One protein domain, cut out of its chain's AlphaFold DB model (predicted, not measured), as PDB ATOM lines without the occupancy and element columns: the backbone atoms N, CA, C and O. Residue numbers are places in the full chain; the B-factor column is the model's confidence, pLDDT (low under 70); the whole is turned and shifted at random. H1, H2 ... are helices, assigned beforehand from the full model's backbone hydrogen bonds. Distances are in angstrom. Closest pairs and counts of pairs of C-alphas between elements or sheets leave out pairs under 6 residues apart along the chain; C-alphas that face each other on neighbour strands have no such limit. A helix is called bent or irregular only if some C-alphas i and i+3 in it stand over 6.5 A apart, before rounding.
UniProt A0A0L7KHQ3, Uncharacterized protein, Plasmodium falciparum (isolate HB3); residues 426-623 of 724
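What this domain is: This is residues 426 to 623 of the 724 residues of an uncharacterized protein of Plasmodium falciparum (isolate HB3) (UniProt A0A0L7KHQ3). A rounded, all-helix body is built round the long helix H7, with H4 along one side of it and the H8 and H9 hairpin along another, in an up-and-down bundle of H7, H8 and H9. Short helices H1, H2, H3, H5 and H6 form a shell on the side of H4, H7 and H8, H10 packs on H7 and H9, and residues 603 to 623 make a tail without a named element. The 198 printed residues have eleven named helices, H1 to H11 in chain order, and no named strand. The whole is compact, with a radius of gyration of the C-alphas of 16.4 A and spans of 44 by 43 by 41 A.

Where its parts are: H1, residues 426 to 433, begins at C-alpha 426 (29.744, 9.448, -5.833). H2 is residues 436 to 444 and H3 is 447 to 450. H4, 457 to 477, is 30.2 A long. H5 is 480 to 488. H6, 493 to 500, is irregular: C-alphas 495 and 498 are 7.1 A apart. H7, 507 to 526, is 28.5 A long and begins at C-alpha 507 (7.351, 2.985, 16.421). H8, 533 to 551, is 27.9 A long, and H9, 559 to 580, is 31.7 A long. H10 is 586 to 593, and H11, 597 to 602, ends at C-alpha 602 (8.185, 18.350, -3.169).

How they stand to each other: H7 and H9 are the hubs, touching three helices each. They touch at C-alphas 511 and 565, 5.2 A apart, the same way at a shallow tilt of 34 degrees, only just short of steep. H8 and H9 form a hairpin, closest at C-alphas 543 and 569, 4.9 A. H4 touches H7 at C-alphas 464 and 512, 6.1 A, the same way at a shallow tilt of 3 degrees. H10 touches H7 at C-alphas 592 and 518, 6.6 A. H6 touches H8 with residues 535 to 542 of H8 alone, closest at C-alphas 498 and 538, 6.3 A. H1 touches H4 at C-alphas 426 and 477, 6.0 A, and only just touches H5, with 3 pairs of C-alphas within 8 A. H2 and H4 are near each other. H3 is close to but not clearly touching H6, and H11 likewise to H7. Every O i to N i+4 pair is within hydrogen-bond range in H1, H2, H4, H5, H7, H9, H10 and H11; in H6 it is 2 of 4, in H8 14 of 15, and H3 is too short for such a pair.

The domain as a whole: The C-alphas of Lys 427 and Gln 555 are farthest apart, at 46.1 A. The printed part has no cut, and no link is long. Mean pLDDT of the printed part is 78.3; residues 554 to 558 and 597 to 623 are under 70.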
ATOM      1  N   ASN A 426      29.852  10.888  -6.059       84.62
ATOM      2  CA  ASN A 426      29.744   9.448  -5.833       84.62
ATOM      3  C   ASN A 426      30.760   9.007  -4.783       84.62
ATOM      4  O   ASN A 426      30.410   8.268  -3.866       84.62
ATOM      5  N   LYS A 427      31.985   9.539  -4.861       86.44
ATOM      6  CA  LYS A 427      33.041   9.296  -3.874       86.44
ATOM      7  C   LYS A 427      32.702   9.840  -2.484       86.44
ATOM      8  O   LYS A 427      33.033   9.184  -1.505       86.44
ATOM      9  N   ILE A 428      32.007  10.980  -2.369       88.06
ATOM     10  CA  ILE A 428      31.507  11.472  -1.064       88.06
ATOM     11  C   ILE A 428      30.548  10.453  -0.430       88.06
ATOM     12  O   ILE A 428      30.658  10.158   0.759       88.06
ATOM     13  N   VAL A 429      29.618   9.907  -1.219       89.12
ATOM     14  CA  VAL A 429      28.607   8.956  -0.732       89.12
ATOM     15  C   VAL A 429      29.203   7.570  -0.460       89.12
ATOM     16  O   VAL A 429      28.862   6.953   0.545       89.12
ATOM     17  N   ASP A 430      30.152   7.113  -1.276       87.06
ATOM     18  CA  ASP A 430      30.916   5.892  -1.009       87.06
ATOM     19  C   ASP A 430      31.748   6.018   0.279       87.06
ATOM     20  O   ASP A 430      31.599   5.186   1.176       87.06
ATOM     21  N   ASN A 431      32.522   7.104   0.442       88.38
ATOM     22  CA  ASN A 431      33.251   7.386   1.685       88.38
ATOM     23  C   ASN A 431      32.306   7.415   2.906       88.38
ATOM     24  O   ASN A 431      32.711   7.036   4.002       88.38
ATOM     25  N   PHE A 432      31.059   7.880   2.742       91.75
ATOM     26  CA  PHE A 432      30.066   7.921   3.818       91.75
ATOM     27  C   PHE A 432      29.615   6.527   4.263       91.75
ATOM     28  O   PHE A 432      29.577   6.265   5.466       91.75
ATOM     29  N   PHE A 433      29.307   5.619   3.336       90.00
ATOM     30  CA  PHE A 433      28.942   4.245   3.698       90.00
ATOM     31  C   PHE A 433      30.134   3.430   4.220       90.00
ATOM     32  O   PHE A 433      29.955   2.557   5.064       90.00
ATOM     33  N   GLU A 434      31.346   3.746   3.767       87.69
ATOM     34  CA  GLU A 434      32.599   3.160   4.260       87.69
ATOM     35  C   GLU A 434      33.057   3.790   5.602       87.69
ATOM     36  O   GLU A 434      34.016   3.322   6.221       87.69
ATOM     37  N   SER A 435      32.361   4.824   6.098       90.62
ATOM     38  CA  SER A 435      32.721   5.541   7.327       90.62
ATOM     39  C   SER A 435      32.383   4.751   8.609       90.62
ATOM     40  O   SER A 435      31.272   4.227   8.751       90.62
ATOM     41  N   PRO A 436      33.274   4.715   9.622       90.88
ATOM     42  CA  PRO A 436      32.936   4.151  10.931       90.88
ATOM     43  C   PRO A 436      31.727   4.821  11.601       90.88
ATOM     44  O   PRO A 436      31.016   4.166  12.355       90.88
ATOM     45  N   PHE A 437      31.439   6.089  11.297       91.56
ATOM     46  CA  PHE A 437      30.242   6.809  11.738       91.56
ATOM     47  C   PHE A 437      28.939   6.123  11.306       91.56
ATOM     48  O   PHE A 437      28.049   5.926  12.136       91.56
ATOM     49  N   PHE A 438      28.838   5.714  10.035       92.19
ATOM     50  CA  PHE A 438      27.685   4.968   9.527       92.19
ATOM     51  C   PHE A 438      27.514   3.647  10.291       92.19
ATOM     52  O   PHE A 438      26.440   3.366  10.825       92.19
ATOM     53  N   ASN A 439      28.603   2.886  10.435       89.00
ATOM     54  CA  ASN A 439      28.598   1.591  11.120       89.00
ATOM     55  C   ASN A 439      28.267   1.701  12.618       89.00
ATOM     56  O   ASN A 439      27.551   0.846  13.143       89.00
ATOM     57  N   ILE A 440      28.717   2.759  13.302       88.81
ATOM     58  CA  ILE A 440      28.368   3.051  14.702       88.81
ATOM     59  C   ILE A 440      26.857   3.271  14.851       88.81
ATOM     60  O   ILE A 440      26.236   2.652  15.714       88.81
ATOM     61  N   ILE A 441      26.244   4.104  14.003       90.00
ATOM     62  CA  ILE A 441      24.813   4.428  14.126       90.00
ATOM     63  C   ILE A 441      23.943   3.223  13.755       90.00
ATOM     64  O   ILE A 441      23.023   2.898  14.505       90.00
ATOM     65  N   ILE A 442      24.264   2.499  12.678       89.81
ATOM     66  CA  ILE A 442      23.564   1.255  12.315       89.81
ATOM     67  C   ILE A 442      23.693   0.200  13.428       89.81
ATOM     68  O   ILE A 442      22.702  -0.425  13.803       89.81
ATOM     69  N   SER A 443      24.872   0.059  14.042       87.44
ATOM     70  CA  SER A 443      25.069  -0.845  15.187       87.44
ATOM     71  C   SER A 443      24.320  -0.403  16.449       87.44
ATOM     72  O   SER A 443      23.958  -1.256  17.260       87.44
ATOM     73  N   SER A 444      24.061   0.899  16.622       87.31
ATOM     74  CA  SER A 444      23.301   1.433  17.764       87.31
ATOM     75  C   SER A 444      21.834   0.999  17.770       87.31
ATOM     76  O   SER A 444      21.243   0.899  18.839       87.31
ATOM     77  N   LEU A 445      21.272   0.708  16.590       89.25
ATOM     78  CA  LEU A 445      19.867   0.341  16.405       89.25
ATOM     79  C   LEU A 445      19.572  -1.139  16.698       89.25
ATOM     80  O   LEU A 445      18.406  -1.506  16.827       89.25
ATOM     81  N   LYS A 446      20.601  -1.990  16.816       89.19
ATOM     82  CA  LYS A 446      20.432  -3.402  17.192       89.19
ATOM     83  C   LYS A 446      19.930  -3.511  18.635       89.19
ATOM     84  O   LYS A 446      20.424  -2.789  19.506       89.19
ATOM     85  N   LYS A 447      19.010  -4.449  18.906       86.25
ATOM     86  CA  LYS A 447      18.322  -4.574  20.212       86.25
ATOM     87  C   LYS A 447      19.277  -4.528  21.418       86.25
ATOM     88  O   LYS A 447      19.124  -3.685  22.298       86.25
ATOM     89  N   SER A 448      20.334  -5.339  21.391       84.56
ATOM     90  CA  SER A 448      21.334  -5.446  22.466       84.56
ATOM     91  C   SER A 448      22.163  -4.177  22.725       84.56
ATOM     92  O   SER A 448      22.938  -4.139  23.684       84.56
ATOM     93  N   ASN A 449      22.041  -3.143  21.888       85.12
ATOM     94  CA  ASN A 449      22.680  -1.841  22.073       85.12
ATOM     95  C   ASN A 449      21.667  -0.747  22.420       85.12
ATOM     96  O   ASN A 449      21.938   0.034  23.330       85.12
ATOM     97  N   ILE A 450      20.501  -0.714  21.769       85.12
ATOM     98  CA  ILE A 450      19.476   0.304  22.041       85.12
ATOM     99  C   ILE A 450      18.813   0.144  23.421       85.12
ATOM    100  O   ILE A 450      18.430   1.142  24.021       85.12
ATOM    101  N   GLU A 451      18.800  -1.062  23.999       83.19
ATOM    102  CA  GLU A 451      18.435  -1.300  25.412       83.19
ATOM    103  C   GLU A 451      19.320  -0.533  26.417       83.19
ATOM    104  O   GLU A 451      18.917  -0.304  27.556       83.19
ATOM    105  N   LYS A 452      20.524  -0.109  26.006       80.50
ATOM    106  CA  LYS A 452      21.463   0.684  26.821       80.50
ATOM    107  C   LYS A 452      21.288   2.197  26.615       80.50
ATOM    108  O   LYS A 452      22.064   2.975  27.168       80.50
ATOM    109  N   ILE A 453      20.321   2.621  25.795       80.50
ATOM    110  CA  ILE A 453      20.125   4.008  25.358       80.50
ATOM    111  C   ILE A 453      18.783   4.540  25.870       80.50
ATOM    112  O   ILE A 453      17.727   3.952  25.647       80.50
ATOM    113  N   THR A 454      18.794   5.725  26.482       79.06
ATOM    114  CA  THR A 454      17.564   6.449  26.825       79.06
ATOM    115  C   THR A 454      16.928   7.027  25.556       79.06
ATOM    116  O   THR A 454      17.269   8.129  25.126       79.06
ATOM    117  N   VAL A 455      15.995   6.289  24.943       79.69
ATOM    118  CA  VAL A 455      15.298   6.686  23.702       79.69
ATOM    119  C   VAL A 455      14.346   7.869  23.953       79.69
ATOM    120  O   VAL A 455      13.141   7.710  24.145       79.69
ATOM    121  N   ASN A 456      14.901   9.082  23.954       78.38
ATOM    122  CA  ASN A 456      14.175  10.349  24.069       78.38
ATOM    123  C   ASN A 456      13.887  10.978  22.687       78.38
ATOM    124  O   ASN A 456      14.361  10.515  21.648       78.38
ATOM    125  N   GLN A 457      13.141  12.088  22.662       79.00
ATOM    126  CA  GLN A 457      12.795  12.779  21.411       79.00
ATOM    127  C   GLN A 457      14.024  13.266  20.618       79.00
ATOM    128  O   GLN A 457      13.955  13.354  19.394       79.00
ATOM    129  N   LYS A 458      15.158  13.560  21.272       78.94
ATOM    130  CA  LYS A 458      16.374  13.994  20.567       78.94
ATOM    131  C   LYS A 458      17.071  12.824  19.871       78.94
ATOM    132  O   LYS A 458      17.504  13.004  18.738       78.94
ATOM    133  N   TYR A 459      17.103  11.636  20.484       83.00
ATOM    134  CA  TYR A 459      17.554  10.402  19.826       83.00
ATOM    135  C   TYR A 459      16.679  10.087  18.606       83.00
ATOM    136  O   TYR A 459      17.194   9.838  17.521       83.00
ATOM    137  N   LEU A 460      15.353  10.193  18.750       83.44
ATOM    138  CA  LEU A 460      14.416   9.970  17.645       83.44
ATOM    139  C   LEU A 460      14.622  10.967  16.491       83.44
ATOM    140  O   LEU A 460      14.647  10.551  15.335       83.44
ATOM    141  N   ASN A 461      14.839  12.254  16.783       80.50
ATOM    142  CA  ASN A 461      15.172  13.254  15.762       80.50
ATOM    143  C   ASN A 461      16.518  12.948  15.074       80.50
ATOM    144  O   ASN A 461      16.601  13.002  13.853       80.50
ATOM    145  N   PHE A 462      17.545  12.570  15.840       85.00
ATOM    146  CA  PHE A 462      18.867  12.206  15.318       85.00
ATOM    147  C   PHE A 462      18.826  11.015  14.357       85.00
ATOM    148  O   PHE A 462      19.407  11.079  13.273       85.00
ATOM    149  N   ILE A 463      18.099   9.952  14.712       88.75
ATOM    150  CA  ILE A 463      17.919   8.797  13.828       88.75
ATOM    151  C   ILE A 463      17.085   9.169  12.591       88.75
ATOM    152  O   ILE A 463      17.421   8.739  11.486       88.75
ATOM    153  N   ASN A 464      16.065  10.026  12.734       86.50
ATOM    154  CA  ASN A 464      15.307  10.561  11.600       86.50
ATOM    155  C   ASN A 464      16.229  11.301  10.612       86.50
ATOM    156  O   ASN A 464      16.295  10.928   9.442       86.50
ATOM    157  N   SER A 465      17.004  12.283  11.082       85.12
ATOM    158  CA  SER A 465      17.941  13.043  10.246       85.12
ATOM    159  C   SER A 465      19.074  12.193   9.665       85.12
ATOM    160  O   SER A 465      19.496  12.446   8.538       85.12
ATOM    161  N   PHE A 466      19.535  11.151  10.363       92.38
ATOM    162  CA  PHE A 466      20.481  10.181   9.806       92.38
ATOM    163  C   PHE A 466      19.883   9.434   8.602       92.38
ATOM    164  O   PHE A 466      20.489   9.437   7.530       92.38
ATOM    165  N   PHE A 467      18.672   8.874   8.719       90.50
ATOM    166  CA  PHE A 467      18.008   8.215   7.584       90.50
ATOM    167  C   PHE A 467      17.679   9.180   6.441       90.50
ATOM    168  O   PHE A 467      17.838   8.822   5.270       90.50
ATOM    169  N   LEU A 468      17.288  10.419   6.752       86.12
ATOM    170  CA  LEU A 468      17.089  11.457   5.741       86.12
ATOM    171  C   LEU A 468      18.393  11.773   4.995       86.12
ATOM    172  O   LEU A 468      18.369  11.795   3.768       86.12
ATOM    173  N   MET A 469      19.532  11.891   5.689       88.75
ATOM    174  CA  MET A 469      20.841  12.099   5.055       88.75
ATOM    175  C   MET A 469      21.209  10.962   4.095       88.75
ATOM    176  O   MET A 469      21.603  11.238   2.966       88.75
ATOM    177  N   ILE A 470      21.023   9.691   4.488       90.88
ATOM    178  CA  ILE A 470      21.269   8.548   3.586       90.88
ATOM    179  C   ILE A 470      20.377   8.653   2.335       90.88
ATOM    180  O   ILE A 470      20.836   8.455   1.209       90.88
ATOM    181  N   THR A 471      19.100   8.996   2.525       86.88
ATOM    182  CA  THR A 471      18.119   9.119   1.436       86.88
ATOM    183  C   THR A 471      18.489  10.247   0.465       86.88
ATOM    184  O   THR A 471      18.467  10.065  -0.753       86.88
ATOM    185  N   GLU A 472      18.871  11.407   0.998       84.19
ATOM    186  CA  GLU A 472      19.293  12.592   0.246       84.19
ATOM    187  C   GLU A 472      20.626  12.363  -0.484       84.19
ATOM    188  O   GLU A 472      20.788  12.820  -1.615       84.19
ATOM    189  N   PHE A 473      21.548  11.594   0.102       87.06
ATOM    190  CA  PHE A 473      22.818  11.206  -0.520       87.06
ATOM    191  C   PHE A 473      22.609  10.285  -1.732       87.06
ATOM    192  O   PHE A 473      23.174  10.520  -2.808       87.06
ATOM    193  N   LEU A 474      21.743   9.274  -1.596       85.88
ATOM    194  CA  LEU A 474      21.430   8.336  -2.676       85.88
ATOM    195  C   LEU A 474      20.637   8.992  -3.820       85.88
ATOM    196  O   LEU A 474      21.012   8.830  -4.981       85.88
ATOM    197  N   TYR A 475      19.597   9.786  -3.533       81.25
ATOM    198  CA  TYR A 475      18.891  10.545  -4.582       81.25
ATOM    199  C   TYR A 475      19.745  11.664  -5.187       81.25
ATOM    200  O   TYR A 475      19.610  11.978  -6.369       81.25
ATOM    201  N   GLY A 476      20.619  12.289  -4.394       75.19
ATOM    202  CA  GLY A 476      21.488  13.359  -4.864       75.19
ATOM    203  C   GLY A 476      22.516  12.865  -5.879       75.19
ATOM    204  O   GLY A 476      22.716  13.531  -6.893       75.19
ATOM    205  N   THR A 477      23.112  11.693  -5.655       77.06
ATOM    206  CA  THR A 477      24.032  11.060  -6.615       77.06
ATOM    207  C   THR A 477      23.320  10.355  -7.765       77.06
ATOM    208  O   THR A 477      23.807  10.418  -8.891       77.06
ATOM    209  N   ALA A 478      22.195   9.676  -7.500       70.81
ATOM    210  CA  ALA A 478      21.568   8.733  -8.433       70.81
ATOM    211  C   ALA A 478      22.583   7.707  -8.994       70.81
ATOM    212  O   ALA A 478      22.573   7.356 -10.176       70.81
ATOM    213  N   ASN A 479      23.510   7.249  -8.144       74.31
ATOM    214  CA  ASN A 479      24.588   6.356  -8.555       74.31
ATOM    215  C   ASN A 479      24.154   4.886  -8.513       74.31
ATOM    216  O   ASN A 479      24.136   4.260  -7.448       74.31
ATOM    217  N   LYS A 480      23.916   4.310  -9.698       84.56
ATOM    218  CA  LYS A 480      23.631   2.880  -9.887       84.56
ATOM    219  C   LYS A 480      24.642   1.975  -9.171       84.56
ATOM    220  O   LYS A 480      24.214   1.038  -8.512       84.56
ATOM    221  N   ILE A 481      25.939   2.299  -9.205       85.88
ATOM    222  CA  ILE A 481      27.008   1.485  -8.594       85.88
ATOM    223  C   ILE A 481      26.875   1.452  -7.063       85.88
ATOM    224  O   ILE A 481      27.033   0.400  -6.449       85.88
ATOM    225  N   CYS A 482      26.548   2.582  -6.430       85.12
ATOM    226  CA  CYS A 482      26.377   2.646  -4.975       85.12
ATOM    227  C   CYS A 482      25.121   1.870  -4.530       85.12
ATOM    228  O   CYS A 482      25.156   1.094  -3.576       85.12
ATOM    229  N   VAL A 483      24.028   1.984  -5.290       88.56
ATOM    230  CA  VAL A 483      22.803   1.201  -5.056       88.56
ATOM    231  C   VAL A 483      23.045  -0.301  -5.315       88.56
ATOM    232  O   VAL A 483      22.545  -1.150  -4.573       88.56
ATOM    233  N   GLU A 484      23.884  -0.657  -6.293       90.38
ATOM    234  CA  GLU A 484      24.349  -2.030  -6.515       90.38
ATOM    235  C   GLU A 484      25.186  -2.552  -5.342       90.38
ATOM    236  O   GLU A 484      24.879  -3.643  -4.865       90.38
ATOM    237  N   LYS A 485      26.132  -1.778  -4.779       90.12
ATOM    238  CA  LYS A 485      26.879  -2.159  -3.557       90.12
ATOM    239  C   LYS A 485      25.941  -2.557  -2.403       90.12
ATOM    240  O   LYS A 485      26.208  -3.549  -1.719       90.12
ATOM    241  N   ILE A 486      24.830  -1.836  -2.204       88.94
ATOM    242  CA  ILE A 486      23.822  -2.150  -1.171       88.94
ATOM    243  C   ILE A 486      23.146  -3.506  -1.456       88.94
ATOM    244  O   ILE A 486      23.100  -4.374  -0.584       88.94
ATOM    245  N   ASN A 487      22.674  -3.745  -2.684       90.69
ATOM    246  CA  ASN A 487      22.075  -5.036  -3.065       90.69
ATOM    247  C   ASN A 487      23.105  -6.188  -3.034       90.69
ATOM    248  O   ASN A 487      22.799  -7.334  -2.688       90.69
ATOM    249  N   GLU A 488      24.362  -5.898  -3.352       90.38
ATOM    250  CA  GLU A 488      25.457  -6.859  -3.310       90.38
ATOM    251  C   GLU A 488      25.848  -7.287  -1.891       90.38
ATOM    252  O   GLU A 488      26.394  -8.379  -1.763       90.38
ATOM    253  N   ASN A 489      25.436  -6.540  -0.857       86.56
ATOM    254  CA  ASN A 489      25.858  -6.671   0.548       86.56
ATOM    255  C   ASN A 489      27.266  -6.105   0.837       86.56
ATOM    256  O   ASN A 489      27.827  -6.391   1.889       86.56
ATOM    257  N   LYS A 490      27.822  -5.282  -0.065       87.00
ATOM    258  CA  LYS A 490      29.079  -4.532   0.158       87.00
ATOM    259  C   LYS A 490      28.888  -3.339   1.106       87.00
ATOM    260  O   LYS A 490      29.859  -2.825   1.641       87.00
ATOM    261  N   ILE A 491      27.640  -2.913   1.304       85.38
ATOM    262  CA  ILE A 491      27.208  -1.972   2.343       85.38
ATOM    263  C   ILE A 491      26.191  -2.726   3.209       85.38
ATOM    264  O   ILE A 491      25.127  -3.110   2.719       85.38
ATOM    265  N   GLU A 492      26.512  -2.971   4.481       81.88
ATOM    266  CA  GLU A 492      25.815  -3.951   5.340       81.88
ATOM    267  C   GLU A 492      24.472  -3.474   5.932       81.88
ATOM    268  O   GLU A 492      24.059  -3.891   7.016       81.88
ATOM    269  N   PHE A 493      23.741  -2.623   5.210       84.12
ATOM    270  CA  PHE A 493      22.418  -2.170   5.640       84.12
ATOM    271  C   PHE A 493      21.354  -3.271   5.510       84.12
ATOM    272  O   PHE A 493      20.722  -3.654   6.489       84.12
ATOM    273  N   LEU A 494      21.166  -3.830   4.309       84.50
ATOM    274  CA  LEU A 494      20.084  -4.796   4.069       84.50
ATOM    275  C   LEU A 494      20.291  -6.147   4.778       84.50
ATOM    276  O   LEU A 494      19.332  -6.898   4.923       84.50
ATOM    277  N   SER A 495      21.512  -6.459   5.224       82.50
ATOM    278  CA  SER A 495      21.811  -7.619   6.078       82.50
ATOM    279  C   SER A 495      21.576  -7.379   7.567       82.50
ATOM    280  O   SER A 495      21.347  -8.345   8.281       82.50
ATOM    281  N   SER A 496      21.643  -6.133   8.045       84.12
ATOM    282  CA  SER A 496      21.427  -5.806   9.462       84.12
ATOM    283  C   SER A 496      19.966  -5.489   9.795       84.12
ATOM    284  O   SER A 496      19.627  -5.346  10.965       84.12
ATOM    285  N   LEU A 497      19.083  -5.433   8.791       82.94
ATOM    286  CA  LEU A 497      17.655  -5.161   8.961       82.94
ATOM    287  C   LEU A 497      16.957  -6.096   9.970       82.94
ATOM    288  O   LEU A 497      16.215  -5.602  10.816       82.94
ATOM    289  N   ASP A 498      17.213  -7.407   9.924       79.69
ATOM    290  CA  ASP A 498      16.596  -8.366  10.858       79.69
ATOM    291  C   ASP A 498      17.203  -8.312  12.281       79.69
ATOM    292  O   ASP A 498      16.538  -8.711  13.231       79.69
ATOM    293  N   ASP A 499      18.407  -7.748  12.466       80.94
ATOM    294  CA  ASP A 499      18.981  -7.460  13.801       80.94
ATOM    295  C   ASP A 499      18.419  -6.161  14.422       80.94
ATOM    296  O   ASP A 499      18.585  -5.899  15.620       80.94
ATOM    297  N   ILE A 500      17.847  -5.294  13.580       85.06
ATOM    298  CA  ILE A 500      17.427  -3.925  13.910       85.06
ATOM    299  C   ILE A 500      15.930  -3.851  14.230       85.06
ATOM    300  O   ILE A 500      15.530  -3.004  15.024       85.06
ATOM    301  N   PHE A 501      15.100  -4.726  13.660       82.44
ATOM    302  CA  PHE A 501      13.674  -4.810  13.988       82.44
ATOM    303  C   PHE A 501      13.392  -5.908  15.013       82.44
ATOM    304  O   PHE A 501      13.827  -7.044  14.864       82.44
ATOM    305  N   TYR A 502      12.624  -5.564  16.044       82.94
ATOM    306  CA  TYR A 502      12.313  -6.436  17.175       82.94
ATOM    307  C   TYR A 502      10.937  -6.084  17.777       82.94
ATOM    308  O   TYR A 502      10.404  -4.998  17.531       82.94
ATOM    309  N   ASP A 503      10.348  -7.004  18.546       72.19
ATOM    310  CA  ASP A 503       8.916  -6.993  18.916       72.19
ATOM    311  C   ASP A 503       8.457  -5.828  19.815       72.19
ATOM    312  O   ASP A 503       7.260  -5.589  19.955       72.19
ATOM    313  N   ASP A 504       9.394  -5.090  20.406       75.81
ATOM    314  CA  ASP A 504       9.203  -3.926  21.280       75.81
ATOM    315  C   ASP A 504       9.864  -2.641  20.724       75.81
ATOM    316  O   ASP A 504      10.085  -1.666  21.445       75.81
ATOM    317  N   MET A 505      10.171  -2.608  19.422       84.56
ATOM    318  CA  MET A 505      10.826  -1.471  18.768       84.56
ATOM    319  C   MET A 505      10.003  -0.174  18.828       84.56
ATOM    320  O   MET A 505       8.797  -0.149  18.575       84.56
ATOM    321  N   ASN A 506      10.681   0.955  19.080       85.50
ATOM    322  CA  ASN A 506      10.046   2.271  19.071       85.50
ATOM    323  C   ASN A 506       9.450   2.591  17.685       85.50
ATOM    324  O   ASN A 506      10.160   2.662  16.678       85.50
ATOM    325  N   ILE A 507       8.137   2.845  17.653       83.75
ATOM    326  CA  ILE A 507       7.351   2.985  16.421       83.75
ATOM    327  C   ILE A 507       7.800   4.133  15.501       83.75
ATOM    328  O   ILE A 507       7.546   4.082  14.297       83.75
ATOM    329  N   LEU A 508       8.479   5.159  16.029       83.88
ATOM    330  CA  LEU A 508       9.036   6.250  15.223       83.88
ATOM    331  C   LEU A 508      10.320   5.832  14.496       83.88
ATOM    332  O   LEU A 508      10.485   6.172  13.328       83.88
ATOM    333  N   ILE A 509      11.168   5.022  15.132       87.00
ATOM    334  CA  ILE A 509      12.356   4.445  14.486       87.00
ATOM    335  C   ILE A 509      11.915   3.452  13.402       87.00
ATOM    336  O   ILE A 509      12.362   3.541  12.258       87.00
ATOM    337  N   ALA A 510      10.962   2.573  13.729       88.06
ATOM    338  CA  ALA A 510      10.372   1.632  12.779       88.06
ATOM    339  C   ALA A 510       9.775   2.345  11.548       88.06
ATOM    340  O   ALA A 510      10.011   1.928  10.414       88.06
ATOM    341  N   ARG A 511       9.048   3.457  11.752       87.69
ATOM    342  CA  ARG A 511       8.519   4.314  10.674       87.69
ATOM    343  C   ARG A 511       9.621   4.808   9.741       87.69
ATOM    344  O   ARG A 511       9.457   4.752   8.526       87.69
ATOM    345  N   ASP A 512      10.712   5.306  10.305       86.06
ATOM    346  CA  ASP A 512      11.749   5.995   9.538       86.06
ATOM    347  C   ASP A 512      12.601   5.017   8.728       86.06
ATOM    348  O   ASP A 512      12.904   5.292   7.566       86.06
ATOM    349  N   ILE A 513      12.857   3.820   9.266       90.62
ATOM    350  CA  ILE A 513      13.485   2.732   8.509       90.62
ATOM    351  C   ILE A 513      12.550   2.217   7.399       90.62
ATOM    352  O   ILE A 513      12.999   1.999   6.276       90.62
ATOM    353  N   LEU A 514      11.245   2.057   7.659       91.06
ATOM    354  CA  LEU A 514      10.279   1.654   6.624       91.06
ATOM    355  C   LEU A 514      10.198   2.673   5.474       91.06
ATOM    356  O   LEU A 514      10.115   2.284   4.308       91.06
ATOM    357  N   LEU A 515      10.249   3.969   5.789       88.88
ATOM    358  CA  LEU A 515      10.310   5.043   4.794       88.88
ATOM    359  C   LEU A 515      11.637   5.021   4.014       88.88
ATOM    360  O   LEU A 515      11.616   5.174   2.795       88.88
ATOM    361  N   PHE A 516      12.766   4.742   4.673       90.75
ATOM    362  CA  PHE A 516      14.049   4.543   3.992       90.75
ATOM    363  C   PHE A 516      14.028   3.345   3.025       90.75
ATOM    364  O   PHE A 516      14.463   3.466   1.881       90.75
ATOM    365  N   ILE A 517      13.463   2.203   3.438       92.44
ATOM    366  CA  ILE A 517      13.305   1.012   2.582       92.44
ATOM    367  C   ILE A 517      12.458   1.336   1.339       92.44
ATOM    368  O   ILE A 517      12.782   0.895   0.238       92.44
ATOM    369  N   ILE A 518      11.397   2.131   1.492       91.06
ATOM    370  CA  ILE A 518      10.543   2.597   0.388       91.06
ATOM    371  C   ILE A 518      11.318   3.441  -0.629       91.06
ATOM    372  O   ILE A 518      11.172   3.235  -1.837       91.06
ATOM    373  N   ASP A 519      12.152   4.364  -0.157       88.75
ATOM    374  CA  ASP A 519      12.990   5.187  -1.026       88.75
ATOM    375  C   ASP A 519      14.085   4.356  -1.717       88.75
ATOM    376  O   ASP A 519      14.287   4.486  -2.926       88.75
ATOM    377  N   LEU A 520      14.700   3.405  -1.007       90.88
ATOM    378  CA  LEU A 520      15.663   2.461  -1.577       90.88
ATOM    379  C   LEU A 520      15.032   1.549  -2.651       90.88
ATOM    380  O   LEU A 520      15.649   1.302  -3.685       90.88
ATOM    381  N   LEU A 521      13.785   1.099  -2.472       90.75
ATOM    382  CA  LEU A 521      13.037   0.355  -3.496       90.75
ATOM    383  C   LEU A 521      12.728   1.210  -4.733       90.75
ATOM    384  O   LEU A 521      12.757   0.703  -5.858       90.75
ATOM    385  N   CYS A 522      12.471   2.506  -4.550       87.94
ATOM    386  CA  CYS A 522      12.289   3.432  -5.666       87.94
ATOM    387  C   CYS A 522      13.604   3.689  -6.416       87.94
ATOM    388  O   CYS A 522      13.585   3.732  -7.645       87.94
ATOM    389  N   LEU A 523      14.738   3.763  -5.713       86.62
ATOM    390  CA  LEU A 523      16.081   3.831  -6.301       86.62
ATOM    391  C   LEU A 523      16.454   2.545  -7.058       86.62
ATOM    392  O   LEU A 523      16.906   2.625  -8.200       86.62
ATOM    393  N   PHE A 524      16.194   1.359  -6.488       89.62
ATOM    394  CA  PHE A 524      16.366   0.082  -7.195       89.62
ATOM    395  C   PHE A 524      15.568   0.062  -8.502       89.62
ATOM    396  O   PHE A 524      16.120  -0.270  -9.550       89.62
ATOM    397  N   LYS A 525      14.298   0.487  -8.468       85.75
ATOM    398  CA  LYS A 525      13.469   0.584  -9.672       85.75
ATOM    399  C   LYS A 525      14.013   1.605 -10.678       85.75
ATOM    400  O   LYS A 525      14.050   1.302 -11.866       85.75
ATOM    401  N   LEU A 526      14.419   2.793 -10.226       84.06
ATOM    402  CA  LEU A 526      14.929   3.871 -11.084       84.06
ATOM    403  C   LEU A 526      16.199   3.452 -11.843       84.06
ATOM    404  O   LEU A 526      16.376   3.832 -12.995       84.06
ATOM    405  N   HIS A 527      17.038   2.614 -11.230       85.19
ATOM    406  CA  HIS A 527      18.249   2.062 -11.845       85.19
ATOM    407  C   HIS A 527      18.072   0.668 -12.480       85.19
ATOM    408  O   HIS A 527      19.061   0.071 -12.909       85.19
ATOM    409  N   SER A 528      16.840   0.145 -12.552       87.81
ATOM    410  CA  SER A 528      16.514  -1.201 -13.061       87.81
ATOM    411  C   SER A 528      17.294  -2.342 -12.380       87.81
ATOM    412  O   SER A 528      17.672  -3.324 -13.017       87.81
ATOM    413  N   ILE A 529      17.542  -2.216 -11.073       88.88
ATOM    414  CA  ILE A 529      18.244  -3.208 -10.247       88.88
ATOM    415  C   ILE A 529      17.226  -4.175  -9.631       88.88
ATOM    416  O   ILE A 529      16.308  -3.767  -8.919       88.88
ATOM    417  N   TYR A 530      17.429  -5.478  -9.831       87.88
ATOM    418  CA  TYR A 530      16.641  -6.516  -9.165       87.88
ATOM    419  C   TYR A 530      17.141  -6.748  -7.732       87.88
ATOM    420  O   TYR A 530      18.224  -7.299  -7.518       87.88
ATOM    421  N   ILE A 531      16.342  -6.349  -6.740       89.25
ATOM    422  CA  ILE A 531      16.593  -6.636  -5.320       89.25
ATOM    423  C   ILE A 531      16.627  -8.158  -5.063       89.25
ATOM    424  O   ILE A 531      15.773  -8.904  -5.548       89.25
ATOM    425  N   LYS A 532      17.617  -8.643  -4.299       90.62
ATOM    426  CA  LYS A 532      17.740 -10.078  -3.970       90.62
ATOM    427  C   LYS A 532      16.554 -10.571  -3.124       90.62
ATOM    428  O   LYS A 532      16.132  -9.900  -2.181       90.62
ATOM    429  N   LYS A 533      16.087 -11.801  -3.401       90.06
ATOM    430  CA  LYS A 533      14.934 -12.443  -2.731       90.06
ATOM    431  C   LYS A 533      15.034 -12.414  -1.199       90.06
ATOM    432  O   LYS A 533      14.065 -12.005  -0.568       90.06
ATOM    433  N   LYS A 534      16.215 -12.702  -0.628       90.38
ATOM    434  CA  LYS A 534      16.435 -12.680   0.832       90.38
ATOM    435  C   LYS A 534      15.999 -11.367   1.499       90.38
ATOM    436  O   LYS A 534      15.341 -11.399   2.526       90.38
ATOM    437  N   TYR A 535      16.271 -10.214   0.882       91.56
ATOM    438  CA  TYR A 535      15.885  -8.921   1.455       91.56
ATOM    439  C   TYR A 535      14.383  -8.651   1.318       91.56
ATOM    440  O   TYR A 535      13.803  -7.976   2.159       91.56
ATOM    441  N   CYS A 536      13.732  -9.186   0.281       91.50
ATOM    442  CA  CYS A 536      12.271  -9.143   0.177       91.50
ATOM    443  C   CYS A 536      11.623  -9.932   1.323       91.50
ATOM    444  O   CYS A 536      10.600  -9.515   1.857       91.50
ATOM    445  N   GLU A 537      12.233 -11.050   1.713       90.44
ATOM    446  CA  GLU A 537      11.777 -11.901   2.813       90.44
ATOM    447  C   GLU A 537      11.971 -11.201   4.169       90.44
ATOM    448  O   GLU A 537      10.993 -11.080   4.909       90.44
ATOM    449  N   SER A 538      13.138 -10.592   4.424       90.44
ATOM    450  CA  SER A 538      13.364  -9.693   5.573       90.44
ATOM    451  C   SER A 538      12.339  -8.551   5.631       90.44
ATOM    452  O   SER A 538      11.720  -8.308   6.662       90.44
ATOM    453  N   ILE A 539      12.068  -7.863   4.513       92.44
ATOM    454  CA  ILE A 539      11.091  -6.757   4.477       92.44
ATOM    455  C   ILE A 539       9.660  -7.251   4.778       92.44
ATOM    456  O   ILE A 539       8.892  -6.541   5.435       92.44
ATOM    457  N   LEU A 540       9.281  -8.462   4.351       92.81
ATOM    458  CA  LEU A 540       7.982  -9.067   4.687       92.81
ATOM    459  C   LEU A 540       7.885  -9.490   6.160       92.81
ATOM    460  O   LEU A 540       6.818  -9.330   6.761       92.81
ATOM    461  N   HIS A 541       8.977  -9.984   6.743       89.56
ATOM    462  CA  HIS A 541       9.097 -10.260   8.176       89.56
ATOM    463  C   HIS A 541       8.907  -8.966   8.987       89.56
ATOM    464  O   HIS A 541       7.927  -8.825   9.717       89.56
ATOM    465  N   ILE A 542       9.735  -7.957   8.718       89.69
ATOM    466  CA  ILE A 542       9.736  -6.628   9.348       89.69
ATOM    467  C   ILE A 542       8.369  -5.939   9.295       89.69
ATOM    468  O   ILE A 542       7.847  -5.463  10.306       89.69
ATOM    469  N   THR A 543       7.743  -5.901   8.115       91.50
ATOM    470  CA  THR A 543       6.409  -5.300   7.971       91.50
ATOM    471  C   THR A 543       5.326  -6.094   8.704       91.50
ATOM    472  O   THR A 543       4.315  -5.512   9.091       91.50
ATOM    473  N   THR A 544       5.536  -7.390   8.960       89.62
ATOM    474  CA  THR A 544       4.652  -8.211   9.798       89.62
ATOM    475  C   THR A 544       4.858  -7.917  11.287       89.62
ATOM    476  O   THR A 544       3.860  -7.674  11.964       89.62
ATOM    477  N   CYS A 545       6.098  -7.799  11.779       87.06
ATOM    478  CA  CYS A 545       6.389  -7.361  13.154       87.06
ATOM    479  C   CYS A 545       5.723  -6.009  13.465       87.06
ATOM    480  O   CYS A 545       4.989  -5.883  14.442       87.06
ATOM    481  N   VAL A 546       5.863  -5.018  12.573       87.69
ATOM    482  CA  VAL A 546       5.230  -3.693  12.728       87.69
ATOM    483  C   VAL A 546       3.693  -3.759  12.708       87.69
ATOM    484  O   VAL A 546       3.029  -2.997  13.416       87.69
ATOM    485  N   LYS A 547       3.098  -4.692  11.951       87.94
ATOM    486  CA  LYS A 547       1.645  -4.946  11.987       87.94
ATOM    487  C   LYS A 547       1.201  -5.549  13.325       87.94
ATOM    488  O   LYS A 547       0.162  -5.133  13.826       87.94
ATOM    489  N   VAL A 548       1.963  -6.477  13.911       86.06
ATOM    490  CA  VAL A 548       1.674  -7.067  15.236       86.06
ATOM    491  C   VAL A 548       1.807  -6.012  16.341       86.06
ATOM    492  O   VAL A 548       0.871  -5.819  17.117       86.06
ATOM    493  N   LEU A 549       2.905  -5.250  16.334       84.19
ATOM    494  CA  LEU A 549       3.153  -4.100  17.214       84.19
ATOM    495  C   LEU A 549       1.974  -3.109  17.249       84.19
ATOM    496  O   LEU A 549       1.608  -2.629  18.317       84.19
ATOM    497  N   TYR A 550       1.342  -2.824  16.104       84.12
ATOM    498  CA  TYR A 550       0.183  -1.923  16.034       84.12
ATOM    499  C   TYR A 550      -1.059  -2.444  16.779       84.12
ATOM    500  O   TYR A 550      -1.798  -1.644  17.358       84.12
ATOM    501  N   TYR A 551      -1.306  -3.757  16.773       83.44
ATOM    502  CA  TYR A 551      -2.424  -4.351  17.515       83.44
ATOM    503  C   TYR A 551      -2.112  -4.497  19.011       83.44
ATOM    504  O   TYR A 551      -3.010  -4.326  19.831       83.44
ATOM    505  N   ASN A 552      -0.840  -4.700  19.364       79.94
ATOM    506  CA  ASN A 552      -0.359  -4.845  20.742       79.94
ATOM    507  C   ASN A 552       0.119  -3.514  21.373       79.94
ATOM    508  O   ASN A 552       0.838  -3.517  22.372       79.94
ATOM    509  N   LYS A 553      -0.233  -2.364  20.783       74.06
ATOM    510  CA  LYS A 553       0.303  -1.043  21.158       74.06
ATOM    511  C   LYS A 553      -0.111  -0.575  22.563       74.06
ATOM    512  O   LYS A 553      -1.261  -0.707  22.981       74.06
ATOM    513  N   ASN A 554       0.803   0.123  23.237       63.53
ATOM    514  CA  ASN A 554       0.520   0.814  24.498       63.53
ATOM    515  C   ASN A 554      -0.326   2.083  24.275       63.53
ATOM    516  O   ASN A 554       0.051   2.964  23.499       63.53
ATOM    517  N   GLN A 555      -1.423   2.222  25.029       57.59
ATOM    518  CA  GLN A 555      -2.420   3.303  24.891       57.59
ATOM    519  C   GLN A 555      -1.867   4.735  25.069       57.59
ATOM    520  O   GLN A 555      -2.509   5.697  24.659       57.59
ATOM    521  N   LEU A 556      -0.680   4.895  25.662       49.31
ATOM    522  CA  LEU A 556      -0.072   6.187  26.017       49.31
ATOM    523  C   LEU A 556       0.611   6.931  24.849       49.31
ATOM    524  O   LEU A 556       1.221   7.976  25.066       49.31
ATOM    525  N   THR A 557       0.560   6.412  23.620       57.72
ATOM    526  CA  THR A 557       1.292   6.975  22.470       57.72
ATOM    527  C   THR A 557       0.364   7.421  21.341       57.72
ATOM    528  O   THR A 557      -0.686   6.828  21.114       57.72
ATOM    529  N   ASN A 558       0.743   8.497  20.636       66.44
ATOM    530  CA  ASN A 558      -0.127   9.192  19.680       66.44
ATOM    531  C   ASN A 558      -0.660   8.252  18.584       66.44
ATOM    532  O   ASN A 558       0.075   7.782  17.711       66.44
ATOM    533  N   ASP A 559      -1.975   8.048  18.616       74.00
ATOM    534  CA  ASP A 559      -2.704   7.075  17.811       74.00
ATOM    535  C   ASP A 559      -2.578   7.312  16.292       74.00
ATOM    536  O   ASP A 559      -2.662   6.374  15.497       74.00
ATOM    537  N   ASN A 560      -2.309   8.555  15.874       73.75
ATOM    538  CA  ASN A 560      -2.086   8.901  14.469       73.75
ATOM    539  C   ASN A 560      -0.715   8.441  13.956       73.75
ATOM    540  O   ASN A 560      -0.615   8.045  12.796       73.75
ATOM    541  N   ILE A 561       0.322   8.440  14.801       71.62
ATOM    542  CA  ILE A 561       1.662   7.948  14.433       71.62
ATOM    543  C   ILE A 561       1.597   6.434  14.217       71.62
ATOM    544  O   ILE A 561       2.036   5.939  13.182       71.62
ATOM    545  N   TRP A 562       0.947   5.711  15.133       77.50
ATOM    546  CA  TRP A 562       0.678   4.279  14.986       77.50
ATOM    547  C   TRP A 562      -0.060   3.947  13.686       77.50
ATOM    548  O   TRP A 562       0.370   3.061  12.949       77.50
ATOM    549  N   LYS A 563      -1.134   4.683  13.364       78.38
ATOM    550  CA  LYS A 563      -1.893   4.495  12.114       78.38
ATOM    551  C   LYS A 563      -1.041   4.771  10.872       78.38
ATOM    552  O   LYS A 563      -1.100   3.991   9.927       78.38
ATOM    553  N   GLN A 564      -0.226   5.828  10.873       79.94
ATOM    554  CA  GLN A 564       0.693   6.134   9.769       79.94
ATOM    555  C   GLN A 564       1.697   4.996   9.545       79.94
ATOM    556  O   GLN A 564       1.790   4.481   8.432       79.94
ATOM    557  N   THR A 565       2.402   4.558  10.592       82.75
ATOM    558  CA  THR A 565       3.418   3.501  10.481       82.75
ATOM    559  C   THR A 565       2.812   2.154  10.076       82.75
ATOM    560  O   THR A 565       3.376   1.461   9.231       82.75
ATOM    561  N   TYR A 566       1.622   1.817  10.583       84.38
ATOM    562  CA  TYR A 566       0.866   0.640  10.147       84.38
ATOM    563  C   TYR A 566       0.484   0.707   8.660       84.38
ATOM    564  O   TYR A 566       0.706  -0.253   7.926       84.38
ATOM    565  N   VAL A 567      -0.038   1.843   8.179       82.50
ATOM    566  CA  VAL A 567      -0.395   2.024   6.759       82.50
ATOM    567  C   VAL A 567       0.839   1.924   5.855       82.50
ATOM    568  O   VAL A 567       0.767   1.293   4.802       82.50
ATOM    569  N   ILE A 568       1.979   2.480   6.277       86.19
ATOM    570  CA  ILE A 568       3.268   2.333   5.581       86.19
ATOM    571  C   ILE A 568       3.664   0.848   5.502       86.19
ATOM    572  O   ILE A 568       3.951   0.352   4.411       86.19
ATOM    573  N   ALA A 569       3.612   0.116   6.621       89.00
ATOM    574  CA  ALA A 569       3.946  -1.306   6.670       89.00
ATOM    575  C   ALA A 569       3.007  -2.172   5.809       89.00
ATOM    576  O   ALA A 569       3.475  -3.058   5.097       89.00
ATOM    577  N   VAL A 570       1.697  -1.900   5.808       87.81
ATOM    578  CA  VAL A 570       0.713  -2.611   4.970       87.81
ATOM    579  C   VAL A 570       0.930  -2.330   3.479       87.81
ATOM    580  O   VAL A 570       0.953  -3.278   2.690       87.81
ATOM    581  N   LYS A 571       1.147  -1.064   3.085       88.88
ATOM    582  CA  LYS A 571       1.479  -0.697   1.696       88.88
ATOM    583  C   LYS A 571       2.753  -1.418   1.227       88.88
ATOM    584  O   LYS A 571       2.757  -2.008   0.147       88.88
ATOM    585  N   LEU A 572       3.809  -1.419   2.045       91.75
ATOM    586  CA  LEU A 572       5.088  -2.062   1.725       91.75
ATOM    587  C   LEU A 572       4.981  -3.596   1.656       91.75
ATOM    588  O   LEU A 572       5.451  -4.195   0.688       91.75
ATOM    589  N   TYR A 573       4.298  -4.225   2.620       93.44
ATOM    590  CA  TYR A 573       4.019  -5.667   2.620       93.44
ATOM    591  C   TYR A 573       3.288  -6.093   1.340       93.44
ATOM    592  O   TYR A 573       3.680  -7.062   0.689       93.44
ATOM    593  N   HIS A 574       2.248  -5.348   0.941       90.38
ATOM    594  CA  HIS A 574       1.509  -5.631  -0.288       90.38
ATOM    595  C   HIS A 574       2.405  -5.515  -1.529       90.38
ATOM    596  O   HIS A 574       2.435  -6.433  -2.346       90.38
ATOM    597  N   PHE A 575       3.185  -4.435  -1.645       91.25
ATOM    598  CA  PHE A 575       4.078  -4.214  -2.784       91.25
ATOM    599  C   PHE A 575       5.109  -5.339  -2.960       91.25
ATOM    600  O   PHE A 575       5.291  -5.818  -4.081       91.25
ATOM    601  N   ILE A 576       5.754  -5.787  -1.876       93.44
ATOM    602  CA  ILE A 576       6.766  -6.856  -1.927       93.44
ATOM    603  C   ILE A 576       6.134  -8.232  -2.165       93.44
ATOM    604  O   ILE A 576       6.642  -9.002  -2.980       93.44
ATOM    605  N   ASN A 577       4.997  -8.543  -1.535       92.19
ATOM    606  CA  ASN A 577       4.304  -9.813  -1.765       92.19
ATOM    607  C   ASN A 577       3.823  -9.922  -3.229       92.19
ATOM    608  O   ASN A 577       4.076 -10.921  -3.904       92.19
ATOM    609  N   SER A 578       3.244  -8.846  -3.774       88.56
ATOM    610  CA  SER A 578       2.893  -8.749  -5.196       88.56
ATOM    611  C   SER A 578       4.121  -8.819  -6.119       88.56
ATOM    612  O   SER A 578       4.000  -9.325  -7.235       88.56
ATOM    613  N   ALA A 579       5.309  -8.376  -5.678       87.31
ATOM    614  CA  ALA A 579       6.556  -8.516  -6.439       87.31
ATOM    615  C   ALA A 579       6.980  -9.986  -6.551       87.31
ATOM    616  O   ALA A 579       7.171 -10.498  -7.654       87.31
ATOM    617  N   LEU A 580       7.063 -10.682  -5.411       89.94
ATOM    618  CA  LEU A 580       7.455 -12.093  -5.343       89.94
ATOM    619  C   LEU A 580       6.468 -13.000  -6.093       89.94
ATOM    620  O   LEU A 580       6.890 -13.935  -6.770       89.94
ATOM    621  N   GLN A 581       5.170 -12.685  -6.050       90.06
ATOM    622  CA  GLN A 581       4.139 -13.386  -6.823       90.06
ATOM    623  C   GLN A 581       4.087 -12.997  -8.315       90.06
ATOM    624  O   GLN A 581       3.278 -13.566  -9.044       90.06
ATOM    625  N   ARG A 582       4.905 -12.037  -8.780       83.75
ATOM    626  CA  ARG A 582       4.874 -11.462 -10.144       83.75
ATOM    627  C   ARG A 582       3.510 -10.864 -10.545       83.75
ATOM    628  O   ARG A 582       3.138 -10.883 -11.713       83.75
ATOM    629  N   LYS A 583       2.772 -10.316  -9.574       88.25
ATOM    630  CA  LYS A 583       1.432  -9.709  -9.726       88.25
ATOM    631  C   LYS A 583       1.423  -8.179  -9.589       88.25
ATOM    632  O   LYS A 583       0.350  -7.586  -9.542       88.25
ATOM    633  N   GLN A 584       2.591  -7.533  -9.495       83.00
ATOM    634  CA  GLN A 584       2.678  -6.075  -9.354       83.00
ATOM    635  C   GLN A 584       2.001  -5.324 -10.503       83.00
ATOM    636  O   GLN A 584       2.260  -5.565 -11.680       83.00
ATOM    637  N   SER A 585       1.197  -4.335 -10.130       82.00
ATOM    638  CA  SER A 585       0.491  -3.427 -11.021       82.00
ATOM    639  C   SER A 585       1.115  -2.026 -11.031       82.00
ATOM    640  O   SER A 585       1.925  -1.648 -10.176       82.00
ATOM    641  N   ILE A 586       0.678  -1.191 -11.977       77.81
ATOM    642  CA  ILE A 586       1.026   0.238 -12.009       77.81
ATOM    643  C   ILE A 586       0.512   0.961 -10.746       77.81
ATOM    644  O   ILE A 586       1.169   1.883 -10.260       77.81
ATOM    645  N   LYS A 587      -0.612   0.518 -10.159       75.94
ATOM    646  CA  LYS A 587      -1.185   1.118  -8.941       75.94
ATOM    647  C   LYS A 587      -0.271   0.925  -7.731       75.94
ATOM    648  O   LYS A 587      -0.018   1.888  -7.017       75.94
ATOM    649  N   ASP A 588       0.301  -0.264  -7.558       75.69
ATOM    650  CA  ASP A 588       1.187  -0.579  -6.422       75.69
ATOM    651  C   ASP A 588       2.483   0.238  -6.485       75.69
ATOM    652  O   ASP A 588       3.017   0.695  -5.476       75.69
ATOM    653  N   ASN A 589       2.953   0.490  -7.707       74.62
ATOM    654  CA  ASN A 589       4.091   1.357  -7.974       74.62
ATOM    655  C   ASN A 589       3.799   2.825  -7.615       74.62
ATOM    656  O   ASN A 589       4.626   3.471  -6.974       74.62
ATOM    657  N   LEU A 590       2.624   3.352  -7.976       73.12
ATOM    658  CA  LEU A 590       2.199   4.700  -7.576       73.12
ATOM    659  C   LEU A 590       2.034   4.810  -6.048       73.12
ATOM    660  O   LEU A 590       2.509   5.775  -5.449       73.12
ATOM    661  N   MET A 591       1.439   3.790  -5.426       77.94
ATOM    662  CA  MET A 591       1.158   3.682  -3.990       77.94
ATOM    663  C   MET A 591       2.413   3.753  -3.105       77.94
ATOM    664  O   MET A 591       2.346   4.321  -2.010       77.94
ATOM    665  N   ILE A 592       3.534   3.176  -3.557       78.38
ATOM    666  CA  ILE A 592       4.840   3.274  -2.884       78.38
ATOM    667  C   ILE A 592       5.525   4.602  -3.204       78.38
ATOM    668  O   ILE A 592       6.052   5.242  -2.297       78.38
ATOM    669  N   GLN A 593       5.445   5.087  -4.449       73.31
ATOM    670  CA  GLN A 593       5.995   6.402  -4.794       73.31
ATOM    671  C   GLN A 593       5.396   7.545  -3.957       73.31
ATOM    672  O   GLN A 593       6.105   8.503  -3.665       73.31
ATOM    673  N   GLU A 594       4.118   7.475  -3.565       71.38
ATOM    674  CA  GLU A 594       3.471   8.427  -2.634       71.38
ATOM    675  C   GLU A 594       4.208   8.590  -1.297       71.38
ATOM    676  O   GLU A 594       4.136   9.655  -0.693       71.38
ATOM    677  N   LEU A 595       4.916   7.554  -0.844       72.62
ATOM    678  CA  LEU A 595       5.621   7.530   0.437       72.62
ATOM    679  C   LEU A 595       7.110   7.918   0.318       72.62
ATOM    680  O   LEU A 595       7.786   8.051   1.338       72.62
ATOM    681  N   THR A 596       7.623   8.137  -0.898       72.25
ATOM    682  CA  THR A 596       9.022   8.556  -1.129       72.25
ATOM    683  C   THR A 596       9.338   9.916  -0.525       72.25
ATOM    684  O   THR A 596       8.468  10.781  -0.447       72.25
ATOM    685  N   LEU A 597      10.606  10.151  -0.188       66.94
ATOM    686  CA  LEU A 597      11.150  11.463   0.164       66.94
ATOM    687  C   LEU A 597      10.711  12.530  -0.851       66.94
ATOM    688  O   LEU A 597      10.212  13.586  -0.471       66.94
ATOM    689  N   ILE A 598      10.813  12.220  -2.147       59.31
ATOM    690  CA  ILE A 598      10.487  13.158  -3.226       59.31
ATOM    691  C   ILE A 598       9.017  13.599  -3.153       59.31
ATOM    692  O   ILE A 598       8.744  14.797  -3.197       59.31
ATOM    693  N   LYS A 599       8.052  12.681  -2.982       62.66
ATOM    694  CA  LYS A 599       6.635  13.085  -2.860       62.66
ATOM    695  C   LYS A 599       6.286  13.645  -1.474       62.66
ATOM    696  O   LYS A 599       5.496  14.587  -1.413       62.66
ATOM    697  N   ARG A 600       6.927  13.164  -0.396       59.00
ATOM    698  CA  ARG A 600       6.802  13.706   0.974       59.00
ATOM    699  C   ARG A 600       7.209  15.184   1.063       59.00
ATOM    700  O   ARG A 600       6.543  15.939   1.768       59.00
ATOM    701  N   TYR A 601       8.258  15.592   0.346       51.72
ATOM    702  CA  TYR A 601       8.788  16.961   0.365       51.72
ATOM    703  C   TYR A 601       8.215  17.844  -0.758       51.72
ATOM    704  O   TYR A 601       7.654  18.899  -0.480       51.72
ATOM    705  N   TYR A 602       8.326  17.430  -2.026       40.53
ATOM    706  CA  TYR A 602       8.185  18.350  -3.169       40.53
ATOM    707  C   TYR A 602       6.758  18.472  -3.732       40.53
ATOM    708  O   TYR A 602       6.439  19.482  -4.354       40.53
ATOM    709  N   PHE A 603       5.878  17.483  -3.519       34.03
ATOM    710  CA  PHE A 603       4.561  17.422  -4.189       34.03
ATOM    711  C   PHE A 603       3.343  17.635  -3.271       34.03
ATOM    712  O   PHE A 603       2.212  17.724  -3.755       34.03
ATOM    713  N   ASN A 604       3.544  17.779  -1.958       35.97
ATOM    714  CA  ASN A 604       2.452  17.866  -0.976       35.97
ATOM    715  C   ASN A 604       1.597  19.155  -1.045       35.97
ATOM    716  O   ASN A 604       0.571  19.241  -0.373       35.97
ATOM    717  N   ASN A 605       1.949  20.132  -1.889       35.59
ATOM    718  CA  ASN A 605       1.108  21.310  -2.146       35.59
ATOM    719  C   ASN A 605      -0.041  21.057  -3.150       35.59
ATOM    720  O   ASN A 605      -0.903  21.920  -3.286       35.59
ATOM    721  N   LEU A 606      -0.091  19.907  -3.848       32.94
ATOM    722  CA  LEU A 606      -0.997  19.717  -5.000       32.94
ATOM    723  C   LEU A 606      -2.277  18.884  -4.770       32.94
ATOM    724  O   LEU A 606      -3.141  18.905  -5.646       32.94
ATOM    725  N   LYS A 607      -2.461  18.165  -3.646       29.77
ATOM    726  CA  LYS A 607      -3.712  17.406  -3.365       29.77
ATOM    727  C   LYS A 607      -4.131  17.417  -1.887       29.77
ATOM    728  O   LYS A 607      -3.817  16.515  -1.118       29.77
ATOM    729  N   GLN A 608      -4.928  18.417  -1.518       35.88
ATOM    730  CA  GLN A 608      -5.252  18.799  -0.135       35.88
ATOM    731  C   GLN A 608      -6.337  17.949   0.582       35.88
ATOM    732  O   GLN A 608      -7.005  18.459   1.477       35.88
ATOM    733  N   GLN A 609      -6.574  16.688   0.191       30.98
ATOM    734  CA  GLN A 609      -7.695  15.885   0.737       30.98
ATOM    735  C   GLN A 609      -7.401  14.412   1.086       30.98
ATOM    736  O   GLN A 609      -8.284  13.760   1.630       30.98
ATOM    737  N   ASN A 610      -6.209  13.863   0.812       29.81
ATOM    738  CA  ASN A 610      -5.872  12.462   1.158       29.81
ATOM    739  C   ASN A 610      -4.366  12.227   1.445       29.81
ATOM    740  O   ASN A 610      -3.860  11.112   1.315       29.81
ATOM    741  N   SER A 611      -3.614  13.268   1.815       31.97
ATOM    742  CA  SER A 611      -2.182  13.163   2.132       31.97
ATOM    743  C   SER A 611      -1.941  12.382   3.432       31.97
ATOM    744  O   SER A 611      -2.392  12.789   4.504       31.97
ATOM    745  N   ILE A 612      -1.203  11.267   3.353       32.41
ATOM    746  CA  ILE A 612      -0.853  10.434   4.515       32.41
ATOM    747  C   ILE A 612       0.173  11.174   5.385       32.41
ATOM    748  O   ILE A 612       1.377  11.076   5.164       32.41
ATOM    749  N   GLY A 613      -0.336  11.871   6.400       33.56
ATOM    750  CA  GLY A 613       0.446  12.532   7.440       33.56
ATOM    751  C   GLY A 613       0.937  13.929   7.062       33.56
ATOM    752  O   GLY A 613       1.724  14.105   6.136       33.56
ATOM    753  N   ASP A 614       0.541  14.923   7.857       27.73
ATOM    754  CA  ASP A 614       1.230  16.210   7.897       27.73
ATOM    755  C   ASP A 614       2.637  16.004   8.481       27.73
ATOM    756  O   ASP A 614       2.827  15.983   9.701       27.73
ATOM    757  N   PHE A 615       3.641  15.852   7.613       31.56
ATOM    758  CA  PHE A 615       5.056  15.866   7.993       31.56
ATOM    759  C   PHE A 615       5.469  17.297   8.390       31.56
ATOM    760  O   PHE A 615       6.144  18.016   7.654       31.56
ATOM    761  N   TYR A 616       5.018  17.709   9.579       30.25
ATOM    762  CA  TYR A 616       4.994  19.086  10.095       30.25
ATOM    763  C   TYR A 616       6.342  19.827  10.095       30.25
ATOM    764  O   TYR A 616       6.354  21.050  10.179       30.25
ATOM    765  N   PHE A 617       7.457  19.098  10.011       30.70
ATOM    766  CA  PHE A 617       8.822  19.611  10.157       30.70
ATOM    767  C   PHE A 617       9.436  20.166   8.856       30.70
ATOM    768  O   PHE A 617      10.537  20.705   8.881       30.70
ATOM    769  N   LEU A 618       8.778  19.973   7.702       36.28
ATOM    770  CA  LEU A 618       9.451  19.997   6.391       36.28
ATOM    771  C   LEU A 618       9.009  21.121   5.439       36.28
ATOM    772  O   LEU A 618       9.533  21.226   4.333       36.28
ATOM    773  N   LYS A 619       8.079  21.986   5.859       33.22
ATOM    774  CA  LYS A 619       7.639  23.165   5.085       33.22
ATOM    775  C   LYS A 619       8.501  24.421   5.315       33.22
ATOM    776  O   LYS A 619       8.270  25.428   4.656       33.22
ATOM    777  N   ASN A 620       9.495  24.354   6.207       33.81
ATOM    778  CA  ASN A 620      10.392  25.465   6.566       33.81
ATOM    779  C   ASN A 620      11.590  25.651   5.620       33.81
ATOM    780  O   ASN A 620      12.364  26.591   5.784       33.81
ATOM    781  N   LEU A 621      11.758  24.803   4.600       39.97
ATOM    782  CA  LEU A 621      12.574  25.208   3.458       39.97
ATOM    783  C   LEU A 621      11.789  26.287   2.713       39.97
ATOM    784  O   LEU A 621      10.926  26.002   1.889       39.97
ATOM    785  N   ASN A 622      12.055  27.545   3.057       40.16
ATOM    786  CA  ASN A 622      11.430  28.689   2.416       40.16
ATOM    787  C   ASN A 622      12.036  28.859   1.012       40.16
ATOM    788  O   ASN A 622      12.976  29.631   0.820       40.16
ATOM    789  N   TYR A 623      11.530  28.085   0.041       45.50
ATOM    790  CA  TYR A 623      11.959  28.027  -1.366       45.50
ATOM    791  C   TYR A 623      11.628  29.320  -2.147       45.50
ATOM    792  O   TYR A 623      11.130  29.286  -3.273       45.50
TER     793      TYR A 623